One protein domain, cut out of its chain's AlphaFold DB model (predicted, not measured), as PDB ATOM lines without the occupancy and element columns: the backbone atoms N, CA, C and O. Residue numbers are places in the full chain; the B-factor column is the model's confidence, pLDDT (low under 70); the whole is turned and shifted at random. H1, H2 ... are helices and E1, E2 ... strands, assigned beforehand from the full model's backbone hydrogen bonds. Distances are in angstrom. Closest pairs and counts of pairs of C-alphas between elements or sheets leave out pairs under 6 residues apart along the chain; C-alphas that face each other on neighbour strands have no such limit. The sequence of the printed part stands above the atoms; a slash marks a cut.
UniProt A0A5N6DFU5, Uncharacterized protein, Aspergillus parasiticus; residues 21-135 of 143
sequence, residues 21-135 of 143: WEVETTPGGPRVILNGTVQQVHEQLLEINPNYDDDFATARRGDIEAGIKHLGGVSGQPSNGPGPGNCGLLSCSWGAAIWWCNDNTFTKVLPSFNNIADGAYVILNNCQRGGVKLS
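This is residues 21 to 135 of the 143 residues of an uncharacterized protein of Aspergillus parasiticus (UniProt A0A5N6DFU5). Two lobes make the model: a small one, where hairpin E1 and E2 packs with H1 and has the short H2 near it, and a larger one, where H3 packs on the long hairpin E3 and E4 and H4 lies side by side with H3. The 115 printed residues run E1 E2 H1 H2 H3 E3 E4 H4, four helices and four strands of mixed class, in two antiparallel two-strand sheets. The whole is compact, radius of gyration of the C-alphas 15.0 A, spanning 41 by 37 by 20 A.

E1, residues 21 to 24, begins at C-alpha 21 (161.504, 156.688, 215.659); E2 is residues 31 to 35. H1, residues 38 to 48, is 15.3 A long, and H2 is residues 52 to 55. H3, residues 61 to 72, measures 16.5 A. E3, residues 86 to 93, measures 21.0 A and E4, residues 96 to 102, 20.2 A. H4, residues 114 to 125, is 16.0 A long and ends at C-alpha 125 (174.991, 156.637, 203.139).

In hairpin E1 and E2, N 21 and O 34 are 2.8 A apart, within hydrogen-bond range. The closest C-alphas of E2 and H1, Leu 34 and Val 41, are 6.2 A apart. H1 and H2 are close but not clearly touching, C-alphas 46 and 52 being 6.1 A apart. H1 and H3 are apart. The closest C-alphas of H3 and E3, Gly 67 and Ser 91, are 5.6 A apart. In hairpin E3 and E4, N 98 and O 91 are 2.8 A apart, within hydrogen-bond range. H3 and H4 touch at a shallow tilt of 17 degrees, opposite ways, their closest C-alphas, Ile 68 and Ala 117, 4.9 A apart. Every O i to N i+4 pair is within hydrogen-bond range in H1 and H3, and 7 of 8 in H4; H2 is too short for one, but its 1 O i to N i+3 pair is within range.

The farthest C-alphas, Glu 47 and Ser 75, are 41.8 A apart. The printed part has no cut. The links H3 to E3 and E4 to H4 are long, and residues 79 to 80 pair antiparallel with 108 to 109. pLDDT is under 70 in residues 93 to 95 and 127 to 132.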
ATOM      1  N   TRP A  21     161.083 157.585 216.731       85.94
ATOM      2  CA  TRP A  21     161.504 156.688 215.659       85.94
ATOM      3  C   TRP A  21     160.337 155.800 215.234       85.94
ATOM      4  O   TRP A  21     159.812 155.051 216.054       85.94
ATOM      5  N   GLU A  22     159.945 155.863 213.961       88.38
ATOM      6  CA  GLU A  22     159.017 154.901 213.356       88.38
ATOM      7  C   GLU A  22     159.802 153.647 212.948       88.38
ATOM      8  O   GLU A  22     160.777 153.745 212.203       88.38
ATOM      9  N   VAL A  23     159.409 152.476 213.457       88.75
ATOM     10  CA  VAL A  23     160.102 151.194 213.226       88.75
ATOM     11  C   VAL A  23     159.114 150.031 213.126       88.75
ATOM     12  O   VAL A  23     158.128 149.976 213.858       88.75
ATOM     13  N   GLU A  24     159.389 149.060 212.254       88.75
ATOM     14  CA  GLU A  24     158.784 147.722 212.352       88.75
ATOM     15  C   GLU A  24     159.494 146.918 213.449       88.75
ATOM     16  O   GLU A  24     160.722 146.894 213.483       88.75
ATOM     17  N   THR A  25     158.749 146.224 214.316       90.00
ATOM     18  CA  THR A  25     159.319 145.365 215.381       90.00
ATOM     19  C   THR A  25     159.492 143.907 214.951       90.00
ATOM     20  O   THR A  25     160.265 143.164 215.550       90.00
ATOM     21  N   THR A  26     158.764 143.485 213.918       89.25
ATOM     22  CA  THR A  26     158.766 142.134 213.336       89.25
ATOM     23  C   THR A  26     158.620 142.248 211.814       89.25
ATOM     24  O   THR A  26     157.980 143.198 211.347       89.25
ATOM     25  N   PRO A  27     159.173 141.326 211.004       84.06
ATOM     26  CA  PRO A  27     159.094 141.422 209.547       84.06
ATOM     27  C   PRO A  27     157.645 141.364 209.039       84.06
ATOM     28  O   PRO A  27     156.990 140.328 209.116       84.06
ATOM     29  N   GLY A  28     157.136 142.468 208.484       78.06
ATOM     30  CA  GLY A  28     155.737 142.567 208.025       78.06
ATOM     31  C   GLY A  28     154.741 142.930 209.123       78.06
ATOM     32  O   GLY A  28     153.545 142.989 208.851       78.06
ATOM     33  N   GLY A  29     155.222 143.165 210.345       82.50
ATOM     34  CA  GLY A  29     154.411 143.606 211.467       82.50
ATOM     35  C   GLY A  29     153.994 145.079 211.377       82.50
ATOM     36  O   GLY A  29     154.441 145.816 210.496       82.50
ATOM     37  N   PRO A  30     153.137 145.533 212.307       83.88
ATOM     38  CA  PRO A  30     152.785 146.940 212.415       83.88
ATOM     39  C   PRO A  30     154.015 147.785 212.771       83.88
ATOM     40  O   PRO A  30     154.870 147.372 213.559       83.88
ATOM     41  N   ARG A  31     154.064 149.001 212.225       85.75
ATOM     42  CA  ARG A  31     155.042 150.015 212.627       85.75
ATOM     43  C   ARG A  31     154.636 150.614 213.976       85.75
ATOM     44  O   ARG A  31     153.451 150.837 214.229       85.75
ATOM     45  N   VAL A  32     155.613 150.895 214.829       90.19
ATOM     46  CA  VAL A  32     155.436 151.554 216.130       90.19
ATOM     47  C   VAL A  32     156.323 152.791 216.217       90.19
ATOM     48  O   VAL A  32     157.331 152.880 215.519       90.19
ATOM     49  N   ILE A  33     155.952 153.737 217.081       90.19
ATOM     50  CA  ILE A  33     156.780 154.906 217.393       90.19
ATOM     51  C   ILE A  33     157.444 154.672 218.749       90.19
ATOM     52  O   ILE A  33     156.752 154.582 219.762       90.19
ATOM     53  N   LEU A  34     158.774 154.578 218.760       90.62
ATOM     54  CA  LEU A  34     159.596 154.467 219.970       90.62
ATOM     55  C   LEU A  34     160.360 155.772 220.199       90.62
ATOM     56  O   LEU A  34     160.776 156.421 219.242       90.62
ATOM     57  N   ASN A  35     160.572 156.152 221.458       89.38
ATOM     58  CA  ASN A  35     161.278 157.386 221.813       89.38
ATOM     59  C   ASN A  35     162.610 157.071 222.504       89.38
ATOM     60  O   ASN A  35     162.724 156.075 223.223       89.38
ATOM     61  N   GLY A  36     163.602 157.942 222.306       87.19
ATOM     62  CA  GLY A  36     164.888 157.896 223.005       87.19
ATOM     63  C   GLY A  36     166.097 157.877 222.070       87.19
ATOM     64  O   GLY A  36     165.998 158.082 220.860       87.19
ATOM     65  N   THR A  37     167.279 157.647 222.640       87.12
ATOM     66  CA  THR A  37     168.511 157.408 221.870       87.12
ATOM     67  C   THR A  37     168.444 156.090 221.096       87.12
ATOM     68  O   THR A  37     167.664 155.202 221.430       87.12
ATOM     69  N   VAL A  38     169.313 155.926 220.094       83.06
ATOM     70  CA  VAL A  38     169.440 154.672 219.330       83.06
ATOM     71  C   VAL A  38     169.585 153.443 220.227       83.06
ATOM     72  O   VAL A  38     168.961 152.422 219.965       83.06
ATOM     73  N   GLN A  39     170.387 153.551 221.286       84.94
ATOM     74  CA  GLN A  39     170.627 152.469 222.233       84.94
ATOM     75  C   GLN A  39     169.338 152.093 222.977       84.94
ATOM     76  O   GLN A  39     168.945 150.932 222.958       84.94
ATOM     77  N   GLN A  40     168.626 153.083 223.525       88.81
ATOM     78  CA  GLN A  40     167.347 152.866 224.216       88.81
ATOM     79  C   GLN A  40     166.257 152.319 223.282       88.81
ATOM     80  O   GLN A  40     165.389 151.569 223.721       88.81
ATOM     81  N   VAL A  41     166.264 152.701 222.003       90.31
ATOM     82  CA  VAL A  41     165.315 152.191 221.000       90.31
ATOM     83  C   VAL A  41     165.642 150.748 220.619       90.31
ATOM     84  O   VAL A  41     164.725 149.944 220.478       90.31
ATOM     85  N   HIS A  42     166.923 150.380 220.508       89.25
ATOM     86  CA  HIS A  42     167.331 148.987 220.283       89.25
ATOM     87  C   HIS A  42     166.991 148.095 221.487       89.25
ATOM     88  O   HIS A  42     166.464 147.004 221.298       89.25
ATOM     89  N   GLU A  43     167.185 148.584 222.714       93.81
ATOM     90  CA  GLU A  43     166.749 147.902 223.942       93.81
ATOM     91  C   GLU A  43     165.225 147.667 223.948       93.81
ATOM     92  O   GLU A  43     164.788 146.527 224.101       93.81
ATOM     93  N   GLN A  44     164.414 148.696 223.663       94.94
ATOM     94  CA  GLN A  44     162.952 148.564 223.514       94.94
ATOM     95  C   GLN A  44     162.552 147.563 222.412       94.94
ATOM     96  O   GLN A  44     161.589 146.813 222.568       94.94
ATOM     97  N   LEU A  45     163.283 147.525 221.293       92.94
ATOM     98  CA  LEU A  45     163.032 146.569 220.211       92.94
ATOM     99  C   LEU A  45     163.312 145.124 220.634       92.94
ATOM    100  O   LEU A  45     162.526 144.248 220.283       92.94
ATOM    101  N   LEU A  46     164.363 144.883 221.421       93.31
ATOM    102  CA  LEU A  46     164.686 143.560 221.966       93.31
ATOM    103  C   LEU A  46     163.714 143.117 223.075       93.31
ATOM    104  O   LEU A  46     163.468 141.920 223.217       93.31
ATOM    105  N   GLU A  47     163.113 144.049 223.823       95.94
ATOM    106  CA  GLU A  47     162.010 143.741 224.748       95.94
ATOM    107  C   GLU A  47     160.729 143.319 224.008       95.94
ATOM    108  O   GLU A  47     160.051 142.381 224.432       95.94
ATOM    109  N   ILE A  48     160.396 143.984 222.895       94.62
ATOM    110  CA  ILE A  48     159.209 143.668 222.078       94.62
ATOM    111  C   ILE A  48     159.422 142.387 221.259       94.62
ATOM    112  O   ILE A  48     158.513 141.564 221.139       94.62
ATOM    113  N   ASN A  49     160.612 142.225 220.679       94.00
ATOM    114  CA  ASN A  49     161.003 141.085 219.865       94.00
ATOM    115  C   ASN A  49     162.438 140.646 220.214       94.00
ATOM    116  O   ASN A  49     163.400 141.157 219.636       94.00
ATOM    117  N   PRO A  50     162.608 139.632 221.080       95.69
ATOM    118  CA  PRO A  50     163.924 139.074 221.398       95.69
ATOM    119  C   PRO A  50     164.688 138.488 220.196       95.69
ATOM    120  O   PRO A  50     165.876 138.209 220.325       95.69
ATOM    121  N   ASN A  51     164.031 138.295 219.042       93.00
ATOM    122  CA  ASN A  51     164.626 137.817 217.790       93.00
ATOM    123  C   ASN A  51     164.988 138.955 216.812       93.00
ATOM    124  O   ASN A  51     165.384 138.676 215.682       93.00
ATOM    125  N   TYR A  52     164.846 140.231 217.206       88.56
ATOM    126  CA  TYR A  52     164.948 141.385 216.299       88.56
ATOM    127  C   TYR A  52     166.245 141.412 215.468       88.56
ATOM    128  O   TYR A  52     166.203 141.675 214.267       88.56
ATOM    129  N   ASP A  53     167.389 141.098 216.080       86.12
ATOM    130  CA  ASP A  53     168.696 141.130 215.406       86.12
ATOM    131  C   ASP A  53     168.861 140.026 214.341       86.12
ATOM    132  O   ASP A  53     169.612 140.217 213.381       86.12
ATOM    133  N   ASP A  54     168.148 138.902 214.477       87.19
ATOM    134  CA  ASP A  54     168.110 137.821 213.485       87.19
ATOM    135  C   ASP A  54     167.038 138.092 212.409       87.19
ATOM    136  O   ASP A  54     167.296 137.917 211.215       87.19
ATOM    137  N   ASP A  55     165.866 138.600 212.810       85.25
ATOM    138  CA  ASP A  55     164.776 139.018 211.915       85.25
ATOM    139  C   ASP A  55     165.195 140.155 210.961       85.25
ATOM    140  O   ASP A  55     164.758 140.207 209.806       85.25
ATOM    141  N   PHE A  56     166.057 141.062 211.433       82.44
ATOM    142  CA  PHE A  56     166.558 142.227 210.700       82.44
ATOM    143  C   PHE A  56     168.093 142.217 210.558       82.44
ATOM    144  O   PHE A  56     168.753 143.253 210.673       82.44
ATOM    145  N   ALA A  57     168.658 141.039 210.272       82.31
ATOM    146  CA  ALA A  57     170.097 140.791 210.191       82.31
ATOM    147  C   ALA A  57     170.905 141.792 209.333       82.31
ATOM    148  O   ALA A  57     170.534 142.171 208.218       82.31
ATOM    149  N   THR A  58     172.094 142.149 209.836       83.62
ATOM    150  CA  THR A  58     172.999 143.114 209.187       83.62
ATOM    151  C   THR A  58     173.845 142.509 208.058       83.62
ATOM    152  O   THR A  58     174.505 141.474 208.206       83.62
ATOM    153  N   ALA A  59     173.919 143.230 206.939       83.75
ATOM    154  CA  ALA A  59     174.697 142.898 205.747       83.75
ATOM    155  C   ALA A  59     175.910 143.834 205.580       83.75
ATOM    156  O   ALA A  59     175.962 144.910 206.179       83.75
ATOM    157  N   ARG A  60     176.922 143.456 204.780       85.31
ATOM    158  CA  ARG A  60     178.056 144.366 204.528       85.31
ATOM    159  C   ARG A  60     177.675 145.463 203.537       85.31
ATOM    160  O   ARG A  60     176.935 145.200 202.593       85.31
ATOM    161  N   ARG A  61     178.298 146.642 203.668       84.69
ATOM    162  CA  ARG A  61     178.186 147.752 202.696       84.69
ATOM    163  C   ARG A  61     178.314 147.276 201.244       84.69
ATOM    164  O   ARG A  61     177.398 147.498 200.469       84.69
ATOM    165  N   GLY A  62     179.406 146.587 200.903       85.62
ATOM    166  CA  GLY A  62     179.670 146.152 199.523       85.62
ATOM    167  C   GLY A  62     178.647 145.148 198.976       85.62
ATOM    168  O   GLY A  62     178.343 145.159 197.785       85.62
ATOM    169  N   ASP A  63     178.068 144.323 199.855       86.56
ATOM    170  CA  ASP A  63     177.043 143.340 199.491       86.56
ATOM    171  C   ASP A  63     175.710 144.063 199.170       86.56
ATOM    172  O   ASP A  63     175.036 143.733 198.192       86.56
ATOM    173  N   ILE A  64     175.382 145.127 199.921       85.62
ATOM    174  CA  ILE A  64     174.246 146.024 199.636       85.62
ATOM    175  C   ILE A  64     174.505 146.849 198.364       85.62
ATOM    176  O   ILE A  64     173.647 146.884 197.489       85.62
ATOM    177  N   GLU A  65     175.685 147.462 198.207       89.31
ATOM    178  CA  GLU A  65     176.081 148.230 197.009       89.31
ATOM    179  C   GLU A  65     175.950 147.409 195.720       89.31
ATOM    180  O   GLU A  65     175.464 147.913 194.704       89.31
ATOM    181  N   ALA A  66     176.331 146.128 195.759       90.00
ATOM    182  CA  ALA A  66     176.139 145.205 194.645       90.00
ATOM    183  C   ALA A  66     174.648 144.997 194.318       90.00
ATOM    184  O   ALA A  66     174.277 145.000 193.142       90.00
ATOM    185  N   GLY A  67     173.790 144.879 195.338       90.06
ATOM    186  CA  GLY A  67     172.334 144.817 195.184       90.06
ATOM    187  C   GLY A  67     171.736 146.103 194.600       90.06
ATOM    188  O   GLY A  67     170.957 146.036 193.652       90.06
ATOM    189  N   ILE A  68     172.154 147.275 195.085       91.19
ATOM    190  CA  ILE A  68     171.746 148.592 194.555       91.19
ATOM    191  C   ILE A  68     172.111 148.708 193.074       91.19
ATOM    192  O   ILE A  68     171.265 149.024 192.236       91.19
ATOM    193  N   LYS A  69     173.364 148.384 192.732       93.38
ATOM    194  CA  LYS A  69     173.854 148.389 191.350       93.38
ATOM    195  C   LYS A  69     173.093 147.402 190.461       93.38
ATOM    196  O   LYS A  69     172.864 147.708 189.293       93.38
ATOM    197  N   HIS A  70     172.716 146.236 190.987       92.12
ATOM    198  CA  HIS A  70     171.881 145.284 190.260       92.12
ATOM    199  C   HIS A  70     170.518 145.901 189.927       92.12
ATOM    200  O   HIS A  70     170.166 145.947 188.752       92.12
ATOM    201  N   LEU A  71     169.807 146.441 190.924       91.44
ATOM    202  CA  LEU A  71     168.487 147.061 190.743       91.44
ATOM    203  C   LEU A  71     168.516 148.217 189.736       91.44
ATOM    204  O   LEU A  71     167.637 148.288 188.883       91.44
ATOM    205  N   GLY A  72     169.552 149.062 189.761       93.25
ATOM    206  CA  GLY A  72     169.711 150.141 188.777       93.25
ATOM    207  C   GLY A  72     169.954 149.671 187.333       93.25
ATOM    208  O   GLY A  72     169.796 150.446 186.391       93.25
ATOM    209  N   GLY A  73     170.315 148.398 187.137       92.88
ATOM    210  CA  GLY A  73     170.405 147.750 185.826       92.88
ATOM    211  C   GLY A  73     169.134 147.007 185.392       92.88
ATOM    212  O   GLY A  73     169.068 146.564 184.245       92.88
ATOM    213  N   VAL A  74     168.132 146.846 186.266       94.12
ATOM    214  CA  VAL A  74     166.884 146.140 185.934       94.12
ATOM    215  C   VAL A  74     165.919 147.086 185.218       94.12
ATOM    216  O   VAL A  74     165.450 148.081 185.768       94.12
ATOM    217  N   SER A  75     165.580 146.749 183.974       94.69
ATOM    218  CA  SER A  75     164.573 147.462 183.189       94.69
ATOM    219  C   SER A  75     163.146 147.077 183.586       94.69
ATOM    220  O   SER A  75     162.872 145.913 183.876       94.69
ATOM    221  N   GLY A  76     162.215 148.025 183.469       95.50
ATOM    222  CA  GLY A  76     160.786 147.812 183.711       95.50
ATOM    223  C   GLY A  76     160.284 148.492 184.984       95.50
ATOM    224  O   GLY A  76     161.032 149.171 185.687       95.50
ATOM    225  N   GLN A  77     158.991 148.322 185.247       95.56
ATOM    226  CA  GLN A  77     158.286 148.911 186.385       95.56
ATOM    227  C   GLN A  77     158.010 147.817 187.423       95.56
ATOM    228  O   GLN A  77     157.269 146.883 187.111       95.56
ATOM    229  N   PRO A  78     158.589 147.881 188.635       93.81
ATOM    230  CA  PRO A  78     158.242 146.940 189.686       93.81
ATOM    231  C   PRO A  78     156.823 147.234 190.177       93.81
ATOM    232  O   PRO A  78     156.468 148.377 190.474       93.81
ATOM    233  N   SER A  79     156.020 146.180 190.284       94.25
ATOM    234  CA  SER A  79     154.667 146.217 190.835       94.25
ATOM    235  C   SER A  79     154.578 145.299 192.042       94.25
ATOM    236  O   SER A  79     155.099 144.184 191.989       94.25
ATOM    237  N   ASN A  80     153.880 145.724 193.089       91.06
ATOM    238  CA  ASN A  80     153.648 144.912 194.274       91.06
ATOM    239  C   ASN A  80     152.186 145.045 194.721       91.06
ATOM    240  O   ASN A  80     151.621 146.139 194.694       91.06
ATOM    241  N   GLY A  81     151.557 143.921 195.072       91.31
ATOM    242  CA  GLY A  81     150.136 143.854 195.430       91.31
ATOM    243  C   GLY A  81     149.785 144.611 196.722       91.31
ATOM    244  O   GLY A  81     150.687 145.116 197.395       91.31
ATOM    245  N   PRO A  82     148.493 144.695 197.082       91.12
ATOM    246  CA  PRO A  82     148.043 145.323 198.325       91.12
ATOM    247  C   PRO A  82     148.696 144.728 199.581       91.12
ATOM    248  O   PRO A  82     148.930 143.520 199.643       91.12
ATOM    249  N   GLY A  83     148.946 145.579 200.572       86.31
ATOM    250  CA  GLY A  83     149.356 145.224 201.929       86.31
ATOM    251  C   GLY A  83     148.185 145.175 202.928       86.31
ATOM    252  O   GLY A  83     147.034 144.981 202.518       86.31
ATOM    253  N   PRO A  84     148.448 145.351 204.239       81.56
ATOM    254  CA  PRO A  84     149.742 145.705 204.841       81.56
ATOM    255  C   PRO A  84     150.776 144.568 204.784       81.56
ATOM    256  O   PRO A  84     150.419 143.400 204.649       81.56
ATOM    257  N   GLY A  85     152.062 144.906 204.892       74.50
ATOM    258  CA  GLY A  85     153.158 143.947 205.055       74.50
ATOM    259  C   GLY A  85     153.515 143.127 203.811       74.50
ATOM    260  O   GLY A  85     154.348 142.222 203.901       74.50
ATOM    261  N   ASN A  86     152.926 143.417 202.647       85.19
ATOM    262  CA  ASN A  86     153.204 142.672 201.423       85.19
ATOM    263  C   ASN A  86     154.569 143.081 200.840       85.19
ATOM    264  O   ASN A  86     154.715 144.164 200.268       85.19
ATOM    265  N   CYS A  87     155.574 142.213 200.969       86.44
ATOM    266  CA  CYS A  87     156.965 142.518 200.635       86.44
ATOM    267  C   CYS A  87     157.547 141.580 199.577       86.44
ATOM    268  O   CYS A  87     157.599 140.365 199.761       86.44
ATOM    269  N   GLY A  88     158.072 142.166 198.502       84.44
ATOM    270  CA  GLY A  88     158.853 141.466 197.489       84.44
ATOM    271  C   GLY A  88     160.348 141.501 197.807       84.44
ATOM    272  O   GLY A  88     160.911 142.569 198.067       84.44
ATOM    273  N   LEU A  89     161.000 140.340 197.741       83.69
ATOM    274  CA  LEU A  89     162.458 140.237 197.692       83.69
ATOM    275  C   LEU A  89     162.934 140.638 196.292       83.69
ATOM    276  O   LEU A  89     162.496 140.048 195.307       83.69
ATOM    277  N   LEU A  90     163.832 141.619 196.199       84.88
ATOM    278  CA  LEU A  90     164.284 142.173 194.915       84.88
ATOM    279  C   LEU A  90     165.764 141.938 194.628       84.88
ATOM    280  O   LEU A  90     166.170 141.863 193.473       84.88
ATOM    281  N   SER A  91     166.580 141.792 195.669       80.94
ATOM    282  CA  SER A  91     167.951 141.309 195.542       80.94
ATOM    283  C   SER A  91     168.283 140.452 196.751       80.94
ATOM    284  O   SER A  91     168.054 140.873 197.880       80.94
ATOM    285  N   CYS A  92     168.819 139.256 196.522       71.62
ATOM    286  CA  CYS A  92     169.470 138.446 197.545       71.62
ATOM    287  C   CYS A  92     170.808 137.984 196.978       71.62
ATOM    288  O   CYS A  92     170.852 137.259 195.983       71.62
ATOM    289  N   SER A  93     171.909 138.471 197.539       69.56
ATOM    290  CA  SER A  93     173.260 138.161 197.064       69.56
ATOM    291  C   SER A  93     174.280 138.417 198.166       69.56
ATOM    292  O   SER A  93     174.154 139.374 198.922       69.56
ATOM    293  N   TRP A  94     175.284 137.543 198.268       61.72
ATOM    294  CA  TRP A  94     176.432 137.667 199.187       61.72
ATOM    295  C   TRP A  94     176.102 137.807 200.691       61.72
ATOM    296  O   TRP A  94     176.980 138.119 201.490       61.72
ATOM    297  N   GLY A  95     174.862 137.508 201.095       68.25
ATOM    298  CA  GLY A  95     174.374 137.684 202.469       68.25
ATOM    299  C   GLY A  95     173.664 139.019 202.726       68.25
ATOM    300  O   GLY A  95     173.314 139.299 203.867       68.25
ATOM    301  N   ALA A  96     173.428 139.830 201.690       80.44
ATOM    302  CA  ALA A  96     172.532 140.983 201.728       80.44
ATOM    303  C   ALA A  96     171.174 140.644 201.100       80.44
ATOM    304  O   ALA A  96     171.106 139.916 200.104       80.44
ATOM    305  N   ALA A  97     170.105 141.221 201.651       83.69
ATOM    306  CA  ALA A  97     168.768 141.188 201.073       83.69
ATOM    307  C   ALA A  97     168.218 142.614 200.925       83.69
ATOM    308  O   ALA A  97     168.329 143.416 201.846       83.69
ATOM    309  N   ILE A  98     167.613 142.919 199.778       87.69
ATOM    310  CA  ILE A  98     166.880 144.160 199.518       87.69
ATOM    311  C   ILE A  98     165.411 143.807 199.307       87.69
ATOM    312  O   ILE A  98     165.076 143.075 198.371       87.69
ATOM    313  N   TRP A  99     164.544 144.364 200.153       89.12
ATOM    314  CA  TRP A  99     163.096 144.182 200.068       89.12
ATOM    315  C   TRP A  99     162.370 145.497 199.820       89.12
ATOM    316  O   TRP A  99     162.641 146.510 200.475       89.12
ATOM    317  N   TRP A 100     161.364 145.446 198.954       91.50
ATOM    318  CA  TRP A 100     160.378 146.508 198.809       91.50
ATOM    319  C   TRP A 100     159.016 146.010 199.283       91.50
ATOM    320  O   TRP A 100     158.534 144.969 198.840       91.50
ATOM    321  N   CYS A 101     158.417 146.762 200.197       89.81
ATOM    322  CA  CYS A 101     157.098 146.499 200.752       89.81
ATOM    323  C   CYS A 101     156.096 147.506 200.198       89.81
ATOM    324  O   CYS A 101     156.474 148.630 199.863       89.81
ATOM    325  N   ASN A 102     154.843 147.076 200.086       91.06
ATOM    326  CA  ASN A 102     153.704 147.937 199.820       91.06
ATOM    327  C   ASN A 102     152.694 147.748 200.951       91.06
ATOM    328  O   ASN A 102     152.149 146.652 201.090       91.06
ATOM    329  N   ASP A 103     152.461 148.790 201.748       87.50
ATOM    330  CA  ASP A 103     151.505 148.731 202.862       87.50
ATOM    331  C   ASP A 103     150.105 149.247 202.479       87.50
ATOM    332  O   ASP A 103     149.114 148.883 203.118       87.50
ATOM    333  N   ASN A 104     150.000 149.987 201.368       85.81
ATOM    334  CA  ASN A 104     148.745 150.432 200.765       85.81
ATOM    335  C   ASN A 104     147.741 149.293 200.537       85.81
ATOM    336  O   ASN A 104     148.081 148.205 200.075       85.81
ATOM    337  N   THR A 105     146.454 149.611 200.664       91.69
ATOM    338  CA  THR A 105     145.328 148.713 200.338       91.69
ATOM    339  C   THR A 105     145.109 148.486 198.831       91.69
ATOM    340  O   THR A 105     144.141 147.837 198.434       91.69
ATOM    341  N   PHE A 106     146.000 148.991 197.976       91.94
ATOM    342  CA  PHE A 106     145.960 148.859 196.519       91.94
ATOM    343  C   PHE A 106     147.343 148.498 195.960       91.94
ATOM    344  O   PHE A 106     148.370 148.761 196.584       91.94
ATOM    345  N   THR A 107     147.378 147.893 194.770       94.19
ATOM    346  CA  THR A 107     148.628 147.549 194.070       94.19
ATOM    347  C   THR A 107     149.428 148.808 193.757       94.19
ATOM    348  O   THR A 107     148.936 149.692 193.053       94.19
ATOM    349  N   LYS A 108     150.683 148.863 194.207       92.94
ATOM    350  CA  LYS A 108     151.608 149.949 193.885       92.94
ATOM    351  C   LYS A 108     152.513 149.553 192.724       92.94
ATOM    352  O   LYS A 108     152.975 148.416 192.644       92.94
ATOM    353  N   VAL A 109     152.774 150.500 191.830       94.81
ATOM    354  CA  VAL A 109     153.703 150.364 190.701       94.81
ATOM    355  C   VAL A 109     154.651 151.555 190.742       94.81
ATOM    356  O   VAL A 109     154.185 152.690 190.840       94.81
ATOM    357  N   LEU A 110     155.961 151.317 190.691       93.88
ATOM    358  CA  LEU A 110     156.950 152.399 190.634       93.88
ATOM    359  C   LEU A 110     157.408 152.643 189.187       93.88
ATOM    360  O   LEU A 110     157.443 151.699 188.396       93.88
ATOM    361  N   PRO A 111     157.826 153.875 188.833       95.06
ATOM    362  CA  PRO A 111     158.328 154.185 187.494       95.06
ATOM    363  C   PRO A 111     159.528 153.335 187.052       95.06
ATOM    364  O   PRO A 111     159.717 153.129 185.853       95.06
ATOM    365  N   SER A 112     160.349 152.863 187.995       95.69
ATOM    366  CA  SER A 112     161.525 152.030 187.732       95.69
ATOM    367  C   SER A 112     162.036 151.325 188.995       95.69
ATOM    368  O   SER A 112     161.672 151.688 190.114       95.69
ATOM    369  N   PHE A 113     162.961 150.377 188.830       94.12
ATOM    370  CA  PHE A 113     163.738 149.824 189.945       94.12
ATOM    371  C   PHE A 113     164.730 150.832 190.563       94.12
ATOM    372  O   PHE A 113     165.095 150.665 191.728       94.12
ATOM    373  N   ASN A 114     165.100 151.913 189.855       94.81
ATOM    374  CA  ASN A 114     165.938 152.982 190.423       94.81
ATOM    375  C   ASN A 114     165.281 153.620 191.650       94.81
ATOM    376  O   ASN A 114     165.960 153.861 192.632       94.81
ATOM    377  N   ASN A 115     163.952 153.771 191.659       93.44
ATOM    378  CA  ASN A 115     163.219 154.311 192.810       93.44
ATOM    379  C   ASN A 115     163.473 153.524 194.111       93.44
ATOM    380  O   ASN A 115     163.404 154.084 195.200       93.44
ATOM    381  N   ILE A 116     163.772 152.227 193.998       92.19
ATOM    382  CA  ILE A 116     164.080 151.341 195.126       92.19
ATOM    383  C   ILE A 116     165.582 151.378 195.434       92.19
ATOM    384  O   ILE A 116     165.975 151.417 196.598       92.19
ATOM    385  N   ALA A 117     166.421 151.414 194.393       92.19
ATOM    386  CA  ALA A 117     167.867 151.583 194.514       92.19
ATOM    387  C   ALA A 117     168.253 152.919 195.185       92.19
ATOM    388  O   ALA A 117     169.199 152.955 195.966       92.19
ATOM    389  N   ASP A 118     167.498 153.992 194.948       91.69
ATOM    390  CA  ASP A 118     167.715 155.305 195.559       91.69
ATOM    391  C   ASP A 118     167.410 155.272 197.067       91.69
ATOM    392  O   ASP A 118     168.247 155.689 197.869       91.69
ATOM    393  N   GLY A 119     166.278 154.687 197.485       88.56
ATOM    394  CA  GLY A 119     165.960 154.488 198.911       88.56
ATOM    395  C   GLY A 119     166.982 153.589 199.626       88.56
ATOM    396  O   GLY A 119     167.419 153.877 200.741       88.56
ATOM    397  N   ALA A 120     167.464 152.544 198.945       88.31
ATOM    398  CA  ALA A 120     168.583 151.727 199.417       88.31
ATOM    399  C   ALA A 120     169.868 152.544 199.637       88.31
ATOM    400  O   ALA A 120     170.619 152.309 200.584       88.31
ATOM    401  N   TYR A 121     170.138 153.486 198.735       89.38
ATOM    402  CA  TYR A 121     171.340 154.305 198.743       89.38
ATOM    403  C   TYR A 121     171.288 155.395 199.822       89.38
ATOM    404  O   TYR A 121     172.316 155.687 200.438       89.38
ATOM    405  N   VAL A 122     170.103 155.942 200.114       87.50
ATOM    406  CA  VAL A 122     169.861 156.832 201.266       87.50
ATOM    407  C   VAL A 122     170.192 156.108 202.573       87.50
ATOM    408  O   VAL A 122     171.010 156.595 203.354       87.50
ATOM    409  N   ILE A 123     169.645 154.904 202.760       82.25
ATOM    410  CA  ILE A 123     169.970 154.000 203.872       82.25
ATOM    411  C   ILE A 123     171.493 153.802 204.014       82.25
ATOM    412  O   ILE A 123     172.055 154.017 205.085       82.25
ATOM    413  N   LEU A 124     172.170 153.434 202.920       82.56
ATOM    414  CA  LEU A 124     173.588 153.065 202.908       82.56
ATOM    415  C   LEU A 124     174.534 154.215 203.304       82.56
ATOM    416  O   LEU A 124     175.606 153.985 203.877       82.56
ATOM    417  N   ASN A 125     174.163 155.447 202.949       81.62
ATOM    418  CA  ASN A 125     174.991 156.637 203.139       81.62
ATOM    419  C   ASN A 125     174.641 157.432 204.402       81.62
ATOM    420  O   ASN A 125     175.446 158.258 204.842       81.62
ATOM    421  N   ASN A 126     173.495 157.166 205.030       76.44
ATOM    422  CA  ASN A 126     173.141 157.810 206.285       76.44
ATOM    423  C   ASN A 126     174.021 157.300 207.444       76.44
ATOM    424  O   ASN A 126     174.058 156.120 207.789       76.44
ATOM    425  N   CYS A 127     174.742 158.244 208.058       61.59
ATOM    426  CA  CYS A 127     175.444 158.112 209.339       61.59
ATOM    427  C   CYS A 127     176.336 156.869 209.518       61.59
ATOM    428  O   CYS A 127     176.169 156.084 210.450       61.59
ATOM    429  N   GLN A 128     177.373 156.750 208.690       60.31
ATOM    430  CA  GLN A 128     178.396 155.713 208.831       60.31
ATOM    431  C   GLN A 128     179.742 156.276 209.315       60.31
ATOM    432  O   GLN A 128     180.466 156.931 208.567       60.31
ATOM    433  N   ARG A 129     180.128 155.954 210.557       53.16
ATOM    434  CA  ARG A 129     181.511 156.076 211.055       53.16
ATOM    435  C   ARG A 129     182.068 154.687 211.381       53.16
ATOM    436  O   ARG A 129     181.831 154.162 212.459       53.16
ATOM    437  N   GLY A 130     182.813 154.099 210.443       56.47
ATOM    438  CA  GLY A 130     183.631 152.896 210.672       56.47
ATOM    439  C   GLY A 130     182.917 151.535 210.641       56.47
ATOM    440  O   GLY A 130     183.596 150.512 210.691       56.47
ATOM    441  N   GLY A 131     181.589 151.486 210.519       60.38
ATOM    442  CA  GLY A 131     180.851 150.229 210.352       60.38
ATOM    443  C   GLY A 131     181.084 149.583 208.979       60.38
ATOM    444  O   GLY A 131     180.953 150.233 207.943       60.38
ATOM    445  N   VAL A 132     181.408 148.286 208.955       69.19
ATOM    446  CA  VAL A 132     181.419 147.471 207.717       69.19
ATOM    447  C   VAL A 132     180.101 146.743 207.474       69.19
ATOM    448  O   VAL A 132     179.797 146.422 206.325       69.19
ATOM    449  N   LYS A 133     179.331 146.499 208.540       78.19
ATOM    450  CA  LYS A 133     177.983 145.938 208.502       78.19
ATOM    451  C   LYS A 133     176.960 146.981 208.923       78.19
ATOM    452  O   LYS A 133     177.249 147.831 209.761       78.19
ATOM    453  N   LEU A 134     175.786 146.884 208.327       79.25
ATOM    454  CA  LEU A 134     174.635 147.734 208.556       79.25
ATOM    455  C   LEU A 134     173.389 147.015 208.082       79.25
ATOM    456  O   LEU A 134     173.480 145.952 207.467       79.25
ATOM    457  N   SER A 135     172.253 147.678 208.223       79.38
ATOM    458  CA  SER A 135     171.178 147.447 207.280       79.38
ATOM    459  C   SER A 135     170.423 148.767 206.929       79.38
ATOM    460  O   SER A 135     171.045 149.542 206.222       79.38
TER     461      SER A 135